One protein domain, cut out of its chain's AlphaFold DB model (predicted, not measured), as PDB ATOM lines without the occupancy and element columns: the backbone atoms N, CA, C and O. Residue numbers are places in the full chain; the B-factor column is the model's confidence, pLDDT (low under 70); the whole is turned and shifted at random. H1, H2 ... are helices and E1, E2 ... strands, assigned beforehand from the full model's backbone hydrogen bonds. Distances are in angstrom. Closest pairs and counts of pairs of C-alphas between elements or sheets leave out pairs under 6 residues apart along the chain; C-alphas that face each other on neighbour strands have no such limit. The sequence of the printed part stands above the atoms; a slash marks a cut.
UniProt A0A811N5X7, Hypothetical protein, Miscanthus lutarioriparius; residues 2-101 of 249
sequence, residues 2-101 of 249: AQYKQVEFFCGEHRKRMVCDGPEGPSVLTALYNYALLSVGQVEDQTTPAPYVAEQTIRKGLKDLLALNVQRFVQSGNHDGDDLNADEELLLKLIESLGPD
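Overview. This is residues 2 to 101 of the 249 residues of the protein "Hypothetical protein" of Miscanthus lutarioriparius (UniProt A0A811N5X7). A narrow three-strand sheet has H1 covering E2, and a long helical hairpin, H2 and H3, reaches away past H1, its tip at residues 75 to 80 sticking out. The 100 printed residues run E1, E2, H1, E3, H2, H3, mixed helices and strands; the antiparallel sheet's order is E2, E1, E3. It is only just loose, close to compact: radius of gyration of the C-alphas 15.4 A, spans 43 by 33 by 19 A.

Arrangement. Start at the hairpin of E1, residues 3 to 11, and E2, residues 14 to 19: N 9 and O 16 are 3.0 A apart. H1, residues 28 to 39, is on the sheet, over E2; their closest C-alphas, Met 18 and Asn 34, are 5.4 A apart. E3, residues 52 to 54, neighbours E1, with N 4 and O 53 2.9 A apart. H2, residues 55 to 75, touches H1 with residues 58 to 65 alone, at a steep tilt of 61 degrees; closest C-alphas Tyr 33 and Leu 62, 6.3 A. H3, residues 81 to 97, touches H2 at a shallow tilt of 15 degrees, opposite ways; closest C-alphas Arg 59 and Ile 95, 6.5 A. Every O i to N i+4 pair is within hydrogen-bond range in H1 and H2, 11 of 13 in H3.

Along the chain. Find C-alpha 3 at (161.059, 168.459, 192.078); E1 runs 24.5 A from there. H2 spans 30.5 A; H3 spans 25.3 A, ending at C-alpha 97, (176.495, 171.337, 190.132).

Size, cuts and confidence. The farthest C-alphas, Thr 48 and Asp 80, are 44.8 A apart. The printed part has no cut; the link from H1 to E3 is long. Look for pLDDT under 70 at residues 40 to 49 and 77 to 86.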
ATOM      1  N   ALA A   2     163.434 170.274 188.226       84.00
ATOM      2  CA  ALA A   2     163.311 169.068 189.036       84.00
ATOM      3  C   ALA A   2     162.581 169.369 190.357       84.00
ATOM      4  O   ALA A   2     162.701 170.463 190.922       84.00
ATOM      5  N   GLN A   3     161.799 168.401 190.824       90.38
ATOM      6  CA  GLN A   3     161.059 168.459 192.078       90.38
ATOM      7  C   GLN A   3     161.330 167.186 192.863       90.38
ATOM      8  O   GLN A   3     161.344 166.095 192.296       90.38
ATOM      9  N   TYR A   4     161.501 167.334 194.170       92.38
ATOM     10  CA  TYR A   4     161.821 166.236 195.061       92.38
ATOM     11  C   TYR A   4     160.679 166.026 196.041       92.38
ATOM     12  O   TYR A   4     160.119 166.987 196.573       92.38
ATOM     13  N   LYS A   5     160.312 164.766 196.268       93.50
ATOM     14  CA  LYS A   5     159.244 164.417 197.204       93.50
ATOM     15  C   LYS A   5     159.682 164.767 198.622       93.50
ATOM     16  O   LYS A   5     160.759 164.364 199.046       93.50
ATOM     17  N   GLN A   6     158.830 165.462 199.360       92.25
ATOM     18  CA  GLN A   6     159.028 165.720 200.777       92.25
ATOM     19  C   GLN A   6     158.216 164.723 201.599       92.25
ATOM     20  O   GLN A   6     157.061 164.433 201.287       92.25
ATOM     21  N   VAL A   7     158.823 164.203 202.659       91.12
ATOM     22  CA  VAL A   7     158.167 163.326 203.625       91.12
ATOM     23  C   VAL A   7     158.268 163.919 205.018       91.12
ATOM     24  O   VAL A   7     159.267 164.539 205.387       91.12
ATOM     25  N   GLU A   8     157.208 163.717 205.786       89.31
ATOM     26  CA  GLU A   8     157.147 164.096 207.188       89.31
ATOM     27  C   GLU A   8     157.276 162.862 208.065       89.31
ATOM     28  O   GLU A   8     156.741 161.798 207.749       89.31
ATOM     29  N   PHE A   9     157.971 163.017 209.181       87.62
ATOM     30  CA  PHE A   9     158.134 161.967 210.172       87.62
ATOM     31  C   PHE A   9     158.308 162.576 211.562       87.62
ATOM     32  O   PHE A   9     158.584 163.767 211.707       87.62
ATOM     33  N   PHE A  10     158.144 161.759 212.596       86.12
ATOM     34  CA  PHE A  10     158.391 162.165 213.976       86.12
ATOM     35  C   PHE A  10     159.740 161.619 214.438       86.12
ATOM     36  O   PHE A  10     160.022 160.431 214.289       86.12
ATOM     37  N   CYS A  11     160.572 162.493 214.998       81.31
ATOM     38  CA  CYS A  11     161.794 162.137 215.703       81.31
ATOM     39  C   CYS A  11     161.583 162.459 217.186       81.31
ATOM     40  O   CYS A  11     161.642 163.623 217.593       81.31
ATOM     41  N   GLY A  12     161.239 161.436 217.974       84.56
ATOM     42  CA  GLY A  12     160.678 161.636 219.312       84.56
ATOM     43  C   GLY A  12     159.349 162.390 219.229       84.56
ATOM     44  O   GLY A  12     158.459 161.998 218.478       84.56
ATOM     45  N   GLU A  13     159.235 163.497 219.961       84.19
ATOM     46  CA  GLU A  13     158.052 164.372 219.942       84.19
ATOM     47  C   GLU A  13     158.110 165.441 218.836       84.19
ATOM     48  O   GLU A  13     157.136 166.154 218.592       84.19
ATOM     49  N   HIS A  14     159.240 165.564 218.135       81.81
ATOM     50  CA  HIS A  14     159.430 166.603 217.132       81.81
ATOM     51  C   HIS A  14     159.020 166.117 215.746       81.81
ATOM     52  O   HIS A  14     159.607 165.184 215.194       81.81
ATOM     53  N   ARG A  15     158.057 166.812 215.140       84.69
ATOM     54  CA  ARG A  15     157.746 166.661 213.719       84.69
ATOM     55  C   ARG A  15     158.896 167.230 212.884       84.69
ATOM     56  O   ARG A  15     159.314 168.372 213.073       84.69
ATOM     57  N   LYS A  16     159.420 166.414 211.977       85.75
ATOM     58  CA  LYS A  16     160.549 166.706 211.095       85.75
ATOM     59  C   LYS A  16     160.168 166.416 209.648       85.75
ATOM     60  O   LYS A  16     159.193 165.720 209.363       85.75
ATOM     61  N   ARG A  17     160.948 166.985 208.733       87.62
ATOM     62  CA  ARG A  17     160.770 166.844 207.289       87.62
ATOM     63  C   ARG A  17     162.102 166.475 206.659       87.62
ATOM     64  O   ARG A  17     163.146 166.928 207.121       87.62
ATOM     65  N   MET A  18     162.043 165.662 205.617       91.44
ATOM     66  CA  MET A  18     163.180 165.366 204.755       91.44
ATOM     67  C   MET A  18     162.705 165.231 203.314       91.44
ATOM     68  O   MET A  18     161.529 164.994 203.036       91.44
ATOM     69  N   VAL A  19     163.644 165.372 202.400       92.81
ATOM     70  CA  VAL A  19     163.449 165.227 200.972       92.81
ATOM     71  C   VAL A  19     163.974 163.861 200.535       92.81
ATOM     72  O   VAL A  19     165.051 163.434 200.953       92.81
ATOM     73  N   CYS A  20     163.202 163.154 199.718       93.56
ATOM     74  CA  CYS A  20     163.615 161.900 199.102       93.56
ATOM     75  C   CYS A  20     164.493 162.157 197.878       93.56
ATOM     76  O   CYS A  20     164.339 163.172 197.196       93.56
ATOM     77  N   ASP A  21     165.345 161.188 197.561       91.38
ATOM     78  CA  ASP A  21     166.122 161.194 196.328       91.38
ATOM     79  C   ASP A  21     165.246 161.214 195.071       91.38
ATOM     80  O   ASP A  21     164.088 160.777 195.064       91.38
ATOM     81  N   GLY A  22     165.825 161.757 194.001       83.50
ATOM     82  CA  GLY A  22     165.227 161.752 192.674       83.50
ATOM     83  C   GLY A  22     165.307 160.374 191.999       83.50
ATOM     84  O   GLY A  22     165.910 159.440 192.527       83.50
ATOM     85  N   PRO A  23     164.730 160.234 190.794       81.25
ATOM     86  CA  PRO A  23     164.750 158.974 190.046       81.25
ATOM     87  C   PRO A  23     166.155 158.536 189.605       81.25
ATOM     88  O   PRO A  23     166.349 157.372 189.271       81.25
ATOM     89  N   GLU A  24     167.126 159.450 189.599       84.12
ATOM     90  CA  GLU A  24     168.518 159.179 189.218       84.12
ATOM     91  C   GLU A  24     169.338 158.520 190.339       84.12
ATOM     92  O   GLU A  24     170.464 158.090 190.103       84.12
ATOM     93  N   GLY A  25     168.750 158.371 191.533       83.75
ATOM     94  CA  GLY A  25     169.360 157.705 192.677       83.75
ATOM     95  C   GLY A  25     169.833 158.669 193.769       83.75
ATOM     96  O   GLY A  25     169.521 159.864 193.726       83.75
ATOM     97  N   PRO A  26     170.554 158.136 194.775       86.06
ATOM     98  CA  PRO A  26     171.082 158.913 195.889       86.06
ATOM     99  C   PRO A  26     171.953 160.071 195.422       86.06
ATOM    100  O   PRO A  26     172.795 159.907 194.542       86.06
ATOM    101  N   SER A  27     171.767 161.241 196.028       90.62
ATOM    102  CA  SER A  27     172.514 162.442 195.668       90.62
ATOM    103  C   SER A  27     173.112 163.116 196.895       90.62
ATOM    104  O   SER A  27     172.498 163.207 197.959       90.62
ATOM    105  N   VAL A  28     174.312 163.671 196.732       93.00
ATOM    106  CA  VAL A  28     174.928 164.510 197.769       93.00
ATOM    107  C   VAL A  28     174.066 165.744 198.059       93.00
ATOM    108  O   VAL A  28     174.016 166.210 199.197       93.00
ATOM    109  N   LEU A  29     173.321 166.235 197.061       93.31
ATOM    110  CA  LEU A  29     172.429 167.385 197.195       93.31
ATOM    111  C   LEU A  29     171.349 167.159 198.266       93.31
ATOM    112  O   LEU A  29     171.175 167.978 199.170       93.31
ATOM    113  N   THR A  30     170.621 166.047 198.169       93.38
ATOM    114  CA  THR A  30     169.540 165.677 199.095       93.38
ATOM    115  C   THR A  30     170.095 165.281 200.458       93.38
ATOM    116  O   THR A  30     169.515 165.667 201.472       93.38
ATOM    117  N   ALA A  31     171.237 164.588 200.510       92.94
ATOM    118  CA  ALA A  31     171.902 164.233 201.761       92.94
ATOM    119  C   ALA A  31     172.300 165.474 202.582       92.94
ATOM    120  O   ALA A  31     171.926 165.585 203.754       92.94
ATOM    121  N   LEU A  32     172.987 166.440 201.960       92.56
ATOM    122  CA  LEU A  32     173.380 167.692 202.614       92.56
ATOM    123  C   LEU A  32     172.161 168.513 203.041       92.56
ATOM    124  O   LEU A  32     172.124 169.039 204.154       92.56
ATOM    125  N   TYR A  33     171.140 168.603 202.187       92.31
ATOM    126  CA  TYR A  33     169.942 169.374 202.508       92.31
ATOM    127  C   TYR A  33     169.143 168.754 203.654       92.31
ATOM    128  O   TYR A  33     168.690 169.465 204.548       92.31
ATOM    129  N   ASN A  34     169.020 167.426 203.683       92.12
ATOM    130  CA  ASN A  34     168.384 166.722 204.789       92.12
ATOM    131  C   ASN A  34     169.152 166.923 206.095       92.12
ATOM    132  O   ASN A  34     168.527 167.177 207.123       92.12
ATOM    133  N   TYR A  35     170.487 166.886 206.066       89.38
ATOM    134  CA  TYR A  35     171.278 167.236 207.243       89.38
ATOM    135  C   TYR A  35     170.983 168.669 207.706       89.38
ATOM    136  O   TYR A  35     170.690 168.885 208.879       89.38
ATOM    137  N   ALA A  36     170.977 169.641 206.790       86.50
ATOM    138  CA  ALA A  36     170.661 171.033 207.106       86.50
ATOM    139  C   ALA A  36     169.268 171.184 207.748       86.50
ATOM    140  O   ALA A  36     169.132 171.813 208.799       86.50
ATOM    141  N   LEU A  37     168.241 170.557 207.164       85.75
ATOM    142  CA  LEU A  37     166.868 170.568 207.682       85.75
ATOM    143  C   LEU A  37     166.769 170.004 209.104       85.75
ATOM    144  O   LEU A  37     166.049 170.543 209.950       85.75
ATOM    145  N   LEU A  38     167.476 168.906 209.367       85.25
ATOM    146  CA  LEU A  38     167.387 168.195 210.638       85.25
ATOM    147  C   LEU A  38     168.199 168.880 211.740       85.25
ATOM    148  O   LEU A  38     167.695 168.984 212.864       85.25
ATOM    149  N   SER A  39     169.387 169.382 211.401       77.81
ATOM    150  CA  SER A  39     170.363 169.962 212.330       77.81
ATOM    151  C   SER A  39     170.085 171.427 212.671       77.81
ATOM    152  O   SER A  39     170.240 171.822 213.821       77.81
ATOM    153  N   VAL A  40     169.633 172.242 211.708       68.38
ATOM    154  CA  VAL A  40     169.412 173.693 211.910       68.38
ATOM    155  C   VAL A  40     168.017 173.990 212.484       68.38
ATOM    156  O   VAL A  40     167.710 175.120 212.851       68.38
ATOM    157  N   GLY A  41     167.170 172.966 212.641       57.78
ATOM    158  CA  GLY A  41     165.945 173.078 213.432       57.78
ATOM    159  C   GLY A  41     164.882 173.998 212.830       57.78
ATOM    160  O   GLY A  41     164.163 174.659 213.574       57.78
ATOM    161  N   GLN A  42     164.737 174.021 211.503       51.56
ATOM    162  CA  GLN A  42     163.634 174.727 210.845       51.56
ATOM    163  C   GLN A  42     162.329 173.931 211.024       51.56
ATOM    164  O   GLN A  42     161.880 173.190 210.145       51.56
ATOM    165  N   VAL A  43     161.724 174.056 212.207       42.31
ATOM    166  CA  VAL A  43     160.301 173.769 212.393       42.31
ATOM    167  C   VAL A  43     159.558 174.940 211.763       42.31
ATOM    168  O   VAL A  43     159.326 175.952 212.416       42.31
ATOM    169  N   GLU A  44     159.226 174.841 210.477       50.09
ATOM    170  CA  GLU A  44     158.216 175.752 209.952       50.09
ATOM    171  C   GLU A  44     156.840 175.241 210.347       50.09
ATOM    172  O   GLU A  44     156.454 174.105 210.057       50.09
ATOM    173  N   ASP A  45     156.102 176.160 210.949       44.28
ATOM    174  CA  ASP A  45     154.694 176.113 211.311       44.28
ATOM    175  C   ASP A  45     153.796 176.179 210.054       44.28
ATOM    176  O   ASP A  45     152.871 176.983 209.944       44.28
ATOM    177  N   GLN A  46     154.112 175.381 209.026       52.09
ATOM    178  CA  GLN A  46     153.237 175.239 207.867       52.09
ATOM    179  C   GLN A  46     152.140 174.229 208.211       52.09
ATOM    180  O   GLN A  46     152.371 173.020 208.316       52.09
ATOM    181  N   THR A  47     150.917 174.743 208.339       52.25
ATOM    182  CA  THR A  47     149.677 173.981 208.558       52.25
ATOM    183  C   THR A  47     149.433 172.905 207.493       52.25
ATOM    184  O   THR A  47     148.755 171.921 207.772       52.25
ATOM    185  N   THR A  48     150.062 173.027 206.316       57.56
ATOM    186  CA  THR A  48     150.170 171.948 205.322       57.56
ATOM    187  C   THR A  48     151.484 172.087 204.548       57.56
ATOM    188  O   THR A  48     151.629 173.046 203.790       57.56
ATOM    189  N   PRO A  49     152.454 171.175 204.708       66.25
ATOM    190  CA  PRO A  49     153.678 171.207 203.921       66.25
ATOM    191  C   PRO A  49     153.388 170.814 202.479       66.25
ATOM    192  O   PRO A  49     152.631 169.877 202.214       66.25
ATOM    193  N   ALA A  50     154.048 171.487 201.540       79.69
ATOM    194  CA  ALA A  50     154.033 171.053 200.154       79.69
ATOM    195  C   ALA A  50     154.579 169.608 200.050       79.69
ATOM    196  O   ALA A  50     155.616 169.302 200.647       79.69
ATOM    197  N   PRO A  51     153.919 168.715 199.286       88.62
ATOM    198  CA  PRO A  51     154.385 167.337 199.099       88.62
ATOM    199  C   PRO A  51     155.671 167.249 198.264       88.62
ATOM    200  O   PRO A  51     156.311 166.199 198.224       88.62
ATOM    201  N   TYR A  52     156.050 168.344 197.604       91.38
ATOM    202  CA  TYR A  52     157.240 168.447 196.776       91.38
ATOM    203  C   TYR A  52     157.981 169.755 197.050       91.38
ATOM    204  O   TYR A  52     157.359 170.793 197.279       91.38
ATOM    205  N   VAL A  53     159.308 169.702 196.963       90.81
ATOM    206  CA  VAL A  53     160.212 170.851 197.062       90.81
ATOM    207  C   VAL A  53     160.936 171.013 195.728       90.81
ATOM    208  O   VAL A  53     161.404 170.037 195.138       90.81
ATOM    209  N   ALA A  54     161.006 172.243 195.223       92.19
ATOM    210  CA  ALA A  54     161.744 172.540 194.000       92.19
ATOM    211  C   ALA A  54     163.256 172.466 194.250       92.19
ATOM    212  O   ALA A  54     163.737 172.922 195.286       92.19
ATOM    213  N   GLU A  55     164.021 171.977 193.274       92.25
ATOM    214  CA  GLU A  55     165.486 171.900 193.384       92.25
ATOM    215  C   GLU A  55     166.135 173.245 193.742       92.25
ATOM    216  O   GLU A  55     167.052 173.311 194.554       92.25
ATOM    217  N   GLN A  56     165.613 174.342 193.190       92.25
ATOM    218  CA  GLN A  56     166.100 175.691 193.481       92.25
ATOM    219  C   GLN A  56     165.956 176.057 194.962       92.25
ATOM    220  O   GLN A  56     166.819 176.737 195.510       92.25
ATOM    221  N   THR A  57     164.899 175.584 195.628       91.69
ATOM    222  CA  THR A  57     164.702 175.776 197.070       91.69
ATOM    223  C   THR A  57     165.739 174.995 197.873       91.69
ATOM    224  O   THR A  57     166.279 175.525 198.841       91.69
ATOM    225  N   ILE A  58     166.064 173.774 197.441       92.31
ATOM    226  CA  ILE A  58     167.102 172.930 198.050       92.31
ATOM    227  C   ILE A  58     168.469 173.613 197.933       92.31
ATOM    228  O   ILE A  58     169.132 173.851 198.943       92.31
ATOM    229  N   ARG A  59     168.859 174.003 196.712       94.25
ATOM    230  CA  ARG A  59     170.137 174.685 196.445       94.25
ATOM    231  C   ARG A  59     170.237 176.000 197.215       94.25
ATOM    232  O   ARG A  59     171.249 176.244 197.861       94.25
ATOM    233  N   LYS A  60     169.171 176.809 197.228       92.25
ATOM    234  CA  LYS A  60     169.112 178.038 198.032       92.25
ATOM    235  C   LYS A  60     169.330 177.755 199.521       92.25
ATOM    236  O   LYS A  60     170.136 178.438 200.134       92.25
ATOM    237  N   GLY A  61     168.678 176.738 200.085       90.56
ATOM    238  CA  GLY A  61     168.860 176.374 201.493       90.56
ATOM    239  C   GLY A  61     170.304 175.998 201.844       90.56
ATOM    240  O   GLY A  61     170.799 176.394 202.896       90.56
ATOM    241  N   LEU A  62     171.007 175.293 200.951       93.06
ATOM    242  CA  LEU A  62     172.429 174.979 201.135       93.06
ATOM    243  C   LEU A  62     173.326 176.216 201.043       93.06
ATOM    244  O   LEU A  62     174.254 176.350 201.835       93.06
ATOM    245  N   LYS A  63     173.039 177.135 200.114       92.94
ATOM    246  CA  LYS A  63     173.759 178.414 200.014       92.94
ATOM    247  C   LYS A  63     173.547 179.287 201.246       92.94
ATOM    248  O   LYS A  63     174.505 179.859 201.751       92.94
ATOM    249  N   ASP A  64     172.314 179.350 201.746       89.81
ATOM    250  CA  ASP A  64     171.987 180.093 202.962       89.81
ATOM    251  C   ASP A  64     172.753 179.500 204.167       89.81
ATOM    252  O   ASP A  64     173.309 180.245 204.972       89.81
ATOM    253  N   LEU A  65     172.864 178.165 204.265       88.69
ATOM    254  CA  LEU A  65     173.678 177.499 205.292       88.69
ATOM    255  C   LEU A  65     175.179 177.790 205.144       88.69
ATOM    256  O   LEU A  65     175.840 178.068 206.144       88.69
ATOM    257  N   LEU A  66     175.713 177.743 203.920       89.81
ATOM    258  CA  LEU A  66     177.108 178.088 203.647       89.81
ATOM    259  C   LEU A  66     177.411 179.514 204.119       89.81
ATOM    260  O   LEU A  66     178.340 179.704 204.899       89.81
ATOM    261  N   ALA A  67     176.586 180.488 203.730       87.44
ATOM    262  CA  ALA A  67     176.749 181.883 204.127       87.44
ATOM    263  C   ALA A  67     176.699 182.065 205.655       87.44
ATOM    264  O   ALA A  67     177.527 182.776 206.226       87.44
ATOM    265  N   LEU A  68     175.767 181.385 206.339       85.75
ATOM    266  CA  LEU A  68     175.682 181.404 207.804       85.75
ATOM    267  C   LEU A  68     176.966 180.881 208.463       85.75
ATOM    268  O   LEU A  68     177.434 181.463 209.442       85.75
ATOM    269  N   ASN A  69     177.546 179.800 207.943       85.06
ATOM    270  CA  ASN A  69     178.771 179.234 208.501       85.06
ATOM    271  C   ASN A  69     180.011 180.066 208.156       85.06
ATOM    272  O   ASN A  69     180.832 180.295 209.039       85.06
ATOM    273  N   VAL A  70     180.122 180.590 206.930       83.69
ATOM    274  CA  VAL A  70     181.182 181.541 206.544       83.69
ATOM    275  C   VAL A  70     181.163 182.761 207.464       83.69
ATOM    276  O   VAL A  70     182.200 183.144 208.004       83.69
ATOM    277  N   GLN A  71     179.982 183.317 207.743       81.75
ATOM    278  CA  GLN A  71     179.838 184.426 208.683       81.75
ATOM    279  C   GLN A  71     180.339 184.066 210.093       81.75
ATOM    280  O   GLN A  71     181.027 184.875 210.718       81.75
ATOM    281  N   ARG A  72     180.041 182.855 210.589       81.88
ATOM    282  CA  ARG A  72     180.570 182.367 211.878       81.88
ATOM    283  C   ARG A  72     182.092 182.231 211.855       81.88
ATOM    284  O   ARG A  72     182.741 182.619 212.824       81.88
ATOM    285  N   PHE A  73     182.674 181.753 210.753       75.19
ATOM    286  CA  PHE A  73     184.131 181.662 210.611       75.19
ATOM    287  C   PHE A  73     184.797 183.033 210.665       75.19
ATOM    288  O   PHE A  73     185.737 183.219 211.436       75.19
ATOM    289  N   VAL A  74     184.270 184.017 209.936       76.56
ATOM    290  CA  VAL A  74     184.781 185.398 209.972       76.56
ATOM    291  C   VAL A  74     184.711 185.977 211.389       76.56
ATOM    292  O   VAL A  74     185.667 186.589 211.860       76.56
ATOM    293  N   GLN A  75     183.609 185.742 212.106       76.06
ATOM    294  CA  GLN A  75     183.437 186.211 213.486       76.06
ATOM    295  C   GLN A  75     184.380 185.527 214.488       76.06
ATOM    296  O   GLN A  75     184.724 186.135 215.499       76.06
ATOM    297  N   SER A  76     184.830 184.301 214.204       74.81
ATOM    298  CA  SER A  76     185.771 183.559 215.054       74.81
ATOM    299  C   SER A  76     187.220 184.076 215.001       74.81
ATOM    300  O   SER A  76     188.042 183.659 215.814       74.81
ATOM    301  N   GLY A  77     187.541 185.009 214.092       63.47
ATOM    302  CA  GLY A  77     188.818 185.736 214.074       63.47
ATOM    303  C   GLY A  77     190.043 184.937 213.608       63.47
ATOM    304  O   GLY A  77     191.165 185.378 213.837       63.47
ATOM    305  N   ASN A  78     189.845 183.785 212.960       57.41
ATOM    306  CA  ASN A  78     190.911 182.824 212.646       57.41
ATOM    307  C   ASN A  78     191.379 182.797 211.173       57.41
ATOM    308  O   ASN A  78     192.074 181.857 210.790       57.41
ATOM    309  N   HIS A  79     191.021 183.785 210.338       60.03
ATOM    310  CA  HIS A  79     191.271 183.727 208.888       60.03
ATOM    311  C   HIS A  79     191.572 185.087 208.236       60.03
ATOM    312  O   HIS A  79     190.999 186.105 208.625       60.03
ATOM    313  N   ASP A  80     192.412 185.070 207.195       58.03
ATOM    314  CA  ASP A  80     192.609 186.188 206.266       58.03
ATOM    315  C   ASP A  80     191.397 186.282 205.315       58.03
ATOM    316  O   ASP A  80     191.038 185.320 204.635       58.03
ATOM    317  N   GLY A  81     190.718 187.434 205.297       57.12
ATOM    318  CA  GLY A  81     189.401 187.597 204.658       57.12
ATOM    319  C   GLY A  81     189.358 187.428 203.131       57.12
ATOM    320  O   GLY A  81     188.289 187.139 202.595       57.12
ATOM    321  N   ASP A  82     190.490 187.571 202.438       57.91
ATOM    322  CA  ASP A  82     190.557 187.455 200.972       57.91
ATOM    323  C   ASP A  82     190.521 185.992 200.489       57.91
ATOM    324  O   ASP A  82     189.916 185.706 199.452       57.91
ATOM    325  N   ASP A  83     191.091 185.054 201.255       61.03
ATOM    326  CA  ASP A  83     191.100 183.627 200.897       61.03
ATOM    327  C   ASP A  83     189.709 182.994 201.073       61.03
ATOM    328  O   ASP A  83     189.251 182.235 200.221       61.03
ATOM    329  N   LEU A  84     188.973 183.388 202.118       66.12
ATOM    330  CA  LEU A  84     187.618 182.884 202.379       66.12
ATOM    331  C   LEU A  84     186.621 183.215 201.257       66.12
ATOM    332  O   LEU A  84     185.721 182.423 200.984       66.12
ATOM    333  N   ASN A  85     186.778 184.368 200.603       66.25
ATOM    334  CA  ASN A  85     185.855 184.831 199.566       66.25
ATOM    335  C   ASN A  85     186.034 184.064 198.239       66.25
ATOM    336  O   ASN A  85     185.059 183.732 197.564       66.25
ATOM    337  N   ALA A  86     187.279 183.739 197.871       67.38
ATOM    338  CA  ALA A  86     187.561 182.909 196.695       67.38
ATOM    339  C   ALA A  86     187.065 181.465 196.889       67.38
ATOM    340  O   ALA A  86     186.538 180.852 195.954       67.38
ATOM    341  N   ASP A  87     187.201 180.952 198.111       77.94
ATOM    342  CA  ASP A  87     186.723 179.631 198.505       77.94
ATOM    343  C   ASP A  87     185.186 179.576 198.461       77.94
ATOM    344  O   ASP A  87     184.611 178.642 197.900       77.94
ATOM    345  N   GLU A  88     184.500 180.613 198.953       83.12
ATOM    346  CA  GLU A  88     183.038 180.708 198.911       83.12
ATOM    347  C   GLU A  88     182.486 180.673 197.474       83.12
ATOM    348  O   GLU A  88     181.556 179.914 197.196       83.12
ATOM    349  N   GLU A  89     183.066 181.423 196.528       87.25
ATOM    350  CA  GLU A  89     182.578 181.444 195.139       87.25
ATOM    351  C   GLU A  89     182.672 180.061 194.466       87.25
ATOM    352  O   GLU A  89     181.760 179.643 193.741       87.25
ATOM    353  N   LEU A  90     183.762 179.330 194.713       88.75
ATOM    354  CA  LEU A  90     183.945 177.968 194.210       88.75
ATOM    355  C   LEU A  90     182.921 177.006 194.819       88.75
ATOM    356  O   LEU A  90     182.302 176.225 194.092       88.75
ATOM    357  N   LEU A  91     182.681 177.101 196.126       91.12
ATOM    358  CA  LEU A  91     181.698 176.273 196.825       91.12
ATOM    359  C   LEU A  91     180.263 176.576 196.376       91.12
ATOM    360  O   LEU A  91     179.462 175.656 196.220       91.12
ATOM    361  N   LEU A  92     179.935 177.838 196.087       93.56
ATOM    362  CA  LEU A  92     178.639 178.218 195.519       93.56
ATOM    363  C   LEU A  92     178.417 177.599 194.134       93.56
ATOM    364  O   LEU A  92     177.309 177.142 193.847       93.56
ATOM    365  N   LYS A  93     179.454 177.557 193.286       93.88
ATOM    366  CA  LYS A  93     179.400 176.877 191.979       93.88
ATOM    367  C   LYS A  93     179.252 175.367 192.139       93.88
ATOM    368  O   LYS A  93     178.450 174.768 191.427       93.88
ATOM    369  N   LEU A  94     179.954 174.769 193.100       94.38
ATOM    370  CA  LEU A  94     179.812 173.349 193.412       94.38
ATOM    371  C   LEU A  94     178.389 173.018 193.887       94.38
ATOM    372  O   LEU A  94     177.796 172.059 193.404       94.38
ATOM    373  N   ILE A  95     177.791 173.843 194.756       94.94
ATOM    374  CA  ILE A  95     176.388 173.682 195.184       94.94
ATOM    375  C   ILE A  95     175.430 173.721 193.991       94.94
ATOM    376  O   ILE A  95     174.406 173.047 194.036       94.94
ATOM    377  N   GLU A  96     175.727 174.472 192.929       94.38
ATOM    378  CA  GLU A  96     174.918 174.478 191.700       94.38
ATOM    379  C   GLU A  96     175.088 173.214 190.855       94.38
ATOM    380  O   GLU A  96     174.136 172.796 190.200       94.38
ATOM    381  N   SER A  97     176.256 172.569 190.889       92.56
ATOM    382  CA  SER A  97     176.495 171.337 190.132       92.56
ATOM    383  C   SER A  97     176.096 170.066 190.876       92.56
ATOM    384  O   SER A  97     175.919 169.047 190.217       92.56
ATOM    385  N   LEU A  98     175.923 170.103 192.209       92.19
ATOM    386  CA  LEU A  98     175.633 168.910 193.020       92.19
ATOM    387  C   LEU A  98     174.511 168.051 192.421       92.19
ATOM    388  O   LEU A  98     173.431 168.553 192.087       92.19
ATOM    389  N   GLY A  99     174.772 166.747 192.360       86.75
ATOM    390  CA  GLY A  99     173.909 165.733 191.769       86.75
ATOM    391  C   GLY A  99     174.421 164.313 192.055       86.75
ATOM    392  O   GLY A  99     175.405 164.169 192.787       86.75
ATOM    393  N   PRO A 100     173.787 163.280 191.476       87.06
ATOM    394  CA  PRO A 100     174.110 161.868 191.722       87.06
ATOM    395  C   PRO A 100     175.550 161.461 191.375       87.06
ATOM    396  O   PRO A 100     176.091 160.548 191.987       87.06
ATOM    397  N   ASP A 101     176.192 162.154 190.431       89.62
ATOM    398  CA  ASP A 101     177.555 161.822 189.988       89.62
ATOM    399  C   ASP A 101     178.652 162.317 190.953       89.62
ATOM    400  O   ASP A 101     179.825 161.953 190.829       89.62
TER     401      ASP A 101